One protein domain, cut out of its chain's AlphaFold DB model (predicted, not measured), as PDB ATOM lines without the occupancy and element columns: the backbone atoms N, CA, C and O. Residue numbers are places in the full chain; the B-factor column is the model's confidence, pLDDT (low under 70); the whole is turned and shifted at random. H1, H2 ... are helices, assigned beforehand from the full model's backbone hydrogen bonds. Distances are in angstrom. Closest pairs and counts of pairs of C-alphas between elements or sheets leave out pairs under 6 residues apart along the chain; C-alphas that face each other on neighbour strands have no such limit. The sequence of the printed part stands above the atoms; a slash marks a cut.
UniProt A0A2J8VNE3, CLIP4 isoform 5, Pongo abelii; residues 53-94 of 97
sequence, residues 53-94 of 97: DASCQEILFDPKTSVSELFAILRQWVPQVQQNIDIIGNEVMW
ATOM      1  N   ASP A  53     186.001 141.435 126.034       90.38
ATOM      2  CA  ASP A  53     186.177 140.887 124.695       90.38
ATOM      3  C   ASP A  53     186.157 139.353 124.723       90.38
ATOM      4  O   ASP A  53     186.750 138.718 125.598       90.38
ATOM      5  N   ALA A  54     185.494 138.742 123.739       90.06
ATOM      6  CA  ALA A  54     185.286 137.296 123.707       90.06
ATOM      7  C   ALA A  54     186.607 136.516 123.592       90.06
ATOM      8  O   ALA A  54     186.772 135.489 124.252       90.06
ATOM      9  N   SER A  55     187.566 137.011 122.803       90.31
ATOM     10  CA  SER A  55     188.867 136.354 122.639       90.31
ATOM     11  C   SER A  55     189.731 136.487 123.891       90.31
ATOM     12  O   SER A  55     190.434 135.551 124.270       90.31
ATOM     13  N   CYS A  56     189.651 137.625 124.582       91.19
ATOM     14  CA  CYS A  56     190.310 137.804 125.873       91.19
ATOM     15  C   CYS A  56     189.676 136.928 126.967       91.19
ATOM     16  O   CYS A  56     190.394 136.359 127.784       91.19
ATOM     17  N   GLN A  57     188.351 136.757 126.974       91.75
ATOM     18  CA  GLN A  57     187.679 135.856 127.917       91.75
ATOM     19  C   GLN A  57     188.081 134.396 127.721       91.75
ATOM     20  O   GLN A  57     188.308 133.698 128.708       91.75
ATOM     21  N   GLU A  58     188.222 133.942 126.474       92.31
ATOM     22  CA  GLU A  58     188.706 132.588 126.185       92.31
ATOM     23  C   GLU A  58     190.080 132.350 126.822       92.31
ATOM     24  O   GLU A  58     190.281 131.337 127.485       92.31
ATOM     25  N   ILE A  59     190.988 133.325 126.718       91.88
ATOM     26  CA  ILE A  59     192.300 133.280 127.371       91.88
ATOM     27  C   ILE A  59     192.164 133.336 128.898       91.88
ATOM     28  O   ILE A  59     192.839 132.586 129.599       91.88
ATOM     29  N   LEU A  60     191.313 134.214 129.435       91.75
ATOM     30  CA  LEU A  60     191.157 134.391 130.882       91.75
ATOM     31  C   LEU A  60     190.722 133.090 131.571       91.75
ATOM     32  O   LEU A  60     191.263 132.747 132.622       91.75
ATOM     33  N   PHE A  61     189.787 132.367 130.952       91.81
ATOM     34  CA  PHE A  61     189.219 131.126 131.479       91.81
ATOM     35  C   PHE A  61     189.920 129.856 130.967       91.81
ATOM     36  O   PHE A  61     189.560 128.753 131.387       91.81
ATOM     37  N   ASP A  62     190.924 129.962 130.084       92.88
ATOM     38  CA  ASP A  62     191.678 128.794 129.615       92.88
ATOM     39  C   ASP A  62     192.441 128.170 130.802       92.88
ATOM     40  O   ASP A  62     193.227 128.855 131.472       92.88
ATOM     41  N   PRO A  63     192.277 126.865 131.092       88.00
ATOM     42  CA  PRO A  63     193.057 126.176 132.120       88.00
ATOM     43  C   PRO A  63     194.578 126.284 131.921       88.00
ATOM     44  O   PRO A  63     195.314 126.203 132.902       88.00
ATOM     45  N   LYS A  64     195.060 126.500 130.692       89.94
ATOM     46  CA  LYS A  64     196.484 126.670 130.366       89.94
ATOM     47  C   LYS A  64     197.041 128.034 130.753       89.94
ATOM     48  O   LYS A  64     198.257 128.146 130.897       89.94
ATOM     49  N   THR A  65     196.189 129.038 130.942       92.25
ATOM     50  CA  THR A  65     196.626 130.365 131.380       92.25
ATOM     51  C   THR A  65     197.177 130.272 132.790       92.25
ATOM     52  O   THR A  65     196.511 129.794 133.714       92.25
ATOM     53  N   SER A  66     198.423 130.701 132.945       92.31
ATOM     54  CA  SER A  66     199.171 130.639 134.193       92.31
ATOM     55  C   SER A  66     198.811 131.785 135.137       92.31
ATOM     56  O   SER A  66     198.421 132.878 134.723       92.31
ATOM     57  N   VAL A  67     199.046 131.583 136.432       91.56
ATOM     58  CA  VAL A  67     198.880 132.638 137.446       91.56
ATOM     59  C   VAL A  67     199.754 133.870 137.135       91.56
ATOM     60  O   VAL A  67     199.317 135.007 137.304       91.56
ATOM     61  N   SER A  68     200.966 133.674 136.602       92.12
ATOM     62  CA  SER A  68     201.858 134.764 136.175       92.12
ATOM     63  C   SER A  68     201.285 135.629 135.049       92.12
ATOM     64  O   SER A  68     201.531 136.838 135.014       92.12
ATOM     65  N   GLU A  69     200.526 135.027 134.133       94.38
ATOM     66  CA  GLU A  69     199.844 135.725 133.037       94.38
ATOM     67  C   GLU A  69     198.633 136.509 133.546       94.38
ATOM     68  O   GLU A  69     198.456 137.666 133.170       94.38
ATOM     69  N   LEU A  70     197.868 135.951 134.490       93.25
ATOM     70  CA  LEU A  70     196.781 136.675 135.160       93.25
ATOM     71  C   LEU A  70     197.301 137.910 135.910       93.25
ATOM     72  O   LEU A  70     196.753 139.006 135.782       93.25
ATOM     73  N   PHE A  71     198.432 137.785 136.613       93.75
ATOM     74  CA  PHE A  71     199.110 138.944 137.198       93.75
ATOM     75  C   PHE A  71     199.628 139.930 136.145       93.75
ATOM     76  O   PHE A  71     199.759 141.120 136.431       93.75
ATOM     77  N   ALA A  72     199.955 139.478 134.934       94.06
ATOM     78  CA  ALA A  72     200.326 140.369 133.840       94.06
ATOM     79  C   ALA A  72     199.145 141.200 133.335       94.06
ATOM     80  O   ALA A  72     199.325 142.390 133.080       94.06
ATOM     81  N   ILE A  73     197.949 140.612 133.280       93.06
ATOM     82  CA  ILE A  73     196.700 141.314 132.954       93.06
ATOM     83  C   ILE A  73     196.390 142.362 134.031       93.06
ATOM     84  O   ILE A  73     196.220 143.538 133.714       93.06
ATOM     85  N   LEU A  74     196.423 141.974 135.313       93.25
ATOM     86  CA  LEU A  74     196.170 142.891 136.436       93.25
ATOM     87  C   LEU A  74     197.110 144.107 136.435       93.25
ATOM     88  O   LEU A  74     196.682 145.220 136.734       93.25
ATOM     89  N   ARG A  75     198.381 143.919 136.052       92.94
ATOM     90  CA  ARG A  75     199.384 144.996 135.984       92.94
ATOM     91  C   ARG A  75     199.090 146.070 134.934       92.94
ATOM     92  O   ARG A  75     199.633 147.163 135.056       92.94
ATOM     93  N   GLN A  76     198.268 145.790 133.922       91.25
ATOM     94  CA  GLN A  76     197.900 146.798 132.919       91.25
ATOM     95  C   GLN A  76     196.976 147.875 133.498       91.25
ATOM     96  O   GLN A  76     197.018 149.017 133.048       91.25
ATOM     97  N   TRP A  77     196.172 147.514 134.507       91.12
ATOM     98  CA  TRP A  77     195.343 148.432 135.294       91.12
ATOM     99  C   TRP A  77     194.419 149.353 134.470       91.12
ATOM    100  O   TRP A  77     194.113 150.474 134.884       91.12
ATOM    101  N   VAL A  78     193.954 148.888 133.307       91.81
ATOM    102  CA  VAL A  78     192.968 149.602 132.476       91.81
ATOM    103  C   VAL A  78     191.570 149.552 133.118       91.81
ATOM    104  O   VAL A  78     191.296 148.625 133.886       91.81
ATOM    105  N   PRO A  79     190.658 150.504 132.829       93.31
ATOM    106  CA  PRO A  79     189.338 150.565 133.472       93.31
ATOM    107  C   PRO A  79     188.544 149.252 133.413       93.31
ATOM    108  O   PRO A  79     187.923 148.857 134.395       93.31
ATOM    109  N   GLN A  80     188.612 148.542 132.290       91.06
ATOM    110  CA  GLN A  80     187.930 147.267 132.070       91.06
ATOM    111  C   GLN A  80     188.489 146.158 132.972       91.06
ATOM    112  O   GLN A  80     187.730 145.361 133.517       91.06
ATOM    113  N   VAL A  81     189.809 146.138 133.183       91.94
ATOM    114  CA  VAL A  81     190.481 145.204 134.102       91.94
ATOM    115  C   VAL A  81     190.133 145.524 135.553       91.94
ATOM    116  O   VAL A  81     189.877 144.612 136.333       91.94
ATOM    117  N   GLN A  82     190.056 146.806 135.918       91.50
ATOM    118  CA  GLN A  82     189.661 147.221 137.268       91.50
ATOM    119  C   GLN A  82     188.227 146.797 137.606       91.50
ATOM    120  O   GLN A  82     187.967 146.335 138.713       91.50
ATOM    121  N   GLN A  83     187.302 146.943 136.655       92.75
ATOM    122  CA  GLN A  83     185.893 146.580 136.840       92.75
ATOM    123  C   GLN A  83     185.670 145.069 136.982       92.75
ATOM    124  O   GLN A  83     184.689 144.678 137.601       92.75
ATOM    125  N   ASN A  84     186.580 144.249 136.448       91.88
ATOM    126  CA  ASN A  84     186.506 142.783 136.450       91.88
ATOM    127  C   ASN A  84     187.558 142.138 137.378       91.88
ATOM    128  O   ASN A  84     187.963 140.988 137.182       91.88
ATOM    129  N   ILE A  85     188.060 142.884 138.370       91.44
ATOM    130  CA  ILE A  85     189.132 142.422 139.266       91.44
ATOM    131  C   ILE A  85     188.741 141.182 140.077       91.44
ATOM    132  O   ILE A  85     189.590 140.354 140.400       91.44
ATOM    133  N   ASP A  86     187.459 141.042 140.391       90.81
ATOM    134  CA  ASP A  86     186.876 139.900 141.084       90.81
ATOM    135  C   ASP A  86     186.977 138.622 140.245       90.81
ATOM    136  O   ASP A  86     187.415 137.589 140.753       90.81
ATOM    137  N   ILE A  87     186.659 138.701 138.950       90.81
ATOM    138  CA  ILE A  87     186.759 137.572 138.019       90.81
ATOM    139  C   ILE A  87     188.218 137.126 137.895       90.81
ATOM    140  O   ILE A  87     188.531 135.953 138.093       90.81
ATOM    141  N   ILE A  88     189.129 138.071 137.644       90.44
ATOM    142  CA  ILE A  88     190.559 137.768 137.478       90.44
ATOM    143  C   ILE A  88     191.157 137.230 138.790       90.44
ATOM    144  O   ILE A  88     191.950 136.289 138.779       90.44
ATOM    145  N   GLY A  89     190.763 137.796 139.935       88.81
ATOM    146  CA  GLY A  89     191.196 137.339 141.254       88.81
ATOM    147  C   GLY A  89     190.719 135.923 141.585       88.81
ATOM    148  O   GLY A  89     191.487 135.138 142.142       88.81
ATOM    149  N   ASN A  90     189.489 135.569 141.201       89.12
ATOM    150  CA  ASN A  90     188.971 134.212 141.365       89.12
ATOM    151  C   ASN A  90     189.778 133.200 140.546       89.12
ATOM    152  O   ASN A  90     190.139 132.158 141.087       89.12
ATOM    153  N   GLU A  91     190.134 133.517 139.299       89.19
ATOM    154  CA  GLU A  91     190.986 132.646 138.476       89.19
ATOM    155  C   GLU A  91     192.372 132.430 139.100       89.19
ATOM    156  O   GLU A  91     192.878 131.307 139.125       89.19
ATOM    157  N   VAL A  92     192.969 133.481 139.679       87.25
ATOM    158  CA  VAL A  92     194.239 133.364 140.416       87.25
ATOM    159  C   VAL A  92     194.096 132.426 141.614       87.25
ATOM    160  O   VAL A  92     194.968 131.587 141.835       87.25
ATOM    161  N   MET A  93     193.010 132.544 142.383       83.62
ATOM    162  CA  MET A  93     192.768 131.665 143.531       83.62
ATOM    163  C   MET A  93     192.517 130.214 143.105       83.62
ATOM    164  O   MET A  93     193.086 129.306 143.707       83.62
ATOM    165  N   TRP A  94     191.703 129.986 142.071       79.50
ATOM    166  CA  TRP A  94     191.365 128.643 141.596       79.50
ATOM    167  C   TRP A  94     192.558 127.901 141.005       79.50
ATOM    168  O   TRP A  94     192.723 126.720 141.279       79.50
TER     169      TRP A  94
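What this domain is: This is residues 53 to 94 of the 97 residues of the protein "CLIP4 isoform 5" of Pongo abelii (UniProt A0A2J8VNE3). Two helices, H2 and H4, lie side by side and run opposite ways, and the turn that joins them at one end holds the short helix H3. H1 slants over one side of this pair, coming near it with its last residues, around Leu 60 and Phe 61, while its beginning tilts away from the pair. The printed part has 42 residues with four named helices, H1, H2, H3 and H4 in that order along the chain, and no named strand; the class is all helix. The whole is compact, with a radius of gyration of the C-alphas of 9.4 A, and has a rounded outline spanning 25 by 21 by 15 A.

How they stand to each other: Begin with the longest helix by residues, H4, residues 85 to 94, and then find H2, residues 67 to 74. These two touch at a shallow tilt of 4 degrees and run opposite ways; their closest C-alphas, those of Val 67 and Val 92, are 5.6 A apart. Next find H1, residues 54 to 61, which only just touches H4, with 3 pairs of C-alphas within 8 A. The closest C-alphas of these two are those of Phe 61 and Glu 91, 7.4 A apart, and the helices run the same way at a steep tilt of 40 degrees. H1 and H2 are close but not clearly touching: their closest C-alphas, those of Leu 60 and Leu 70, are 7.4 A apart. They run opposite ways at a steep tilt of 44 degrees. Then look at H3, residues 79 to 83, which touches H2 only at the corner by their link, and only just, with 3 pairs of C-alphas within 8 A; the closest are those of Leu 74 and Val 81, 6.6 A apart. H3 and H4 meet only through their link, and H1 and H3 are apart. On the backbone, every O i to N i+4 pair is within hydrogen-bond range in H1, H2, H3 and H4.

Where its parts are: Find C-alpha 85 at (189.132, 142.422, 139.266); from there H4 runs 14.2 A to C-alpha 94 at (191.365, 128.643, 141.596). H2 runs 10.7 A from Val 67 to Leu 74. H1 begins with C-alpha 54 at (185.286, 137.296, 123.707) and also measures 10.7 A, ending at Phe 61. H3 goes from Pro 79 to Gln 83.

The domain as a whole: Look for the two C-alphas farthest apart at Lys 64 and Pro 79, 25.1 A from each other. The printed part, residues 53 to 94 of a chain of 97, has no cut. The links H1 to H2, H2 to H3 and H3 to H4 are tight, with 5, 4 and 1 residues between the helices. The mean pLDDT of the printed part is 91.0, and no printed residue is under 70.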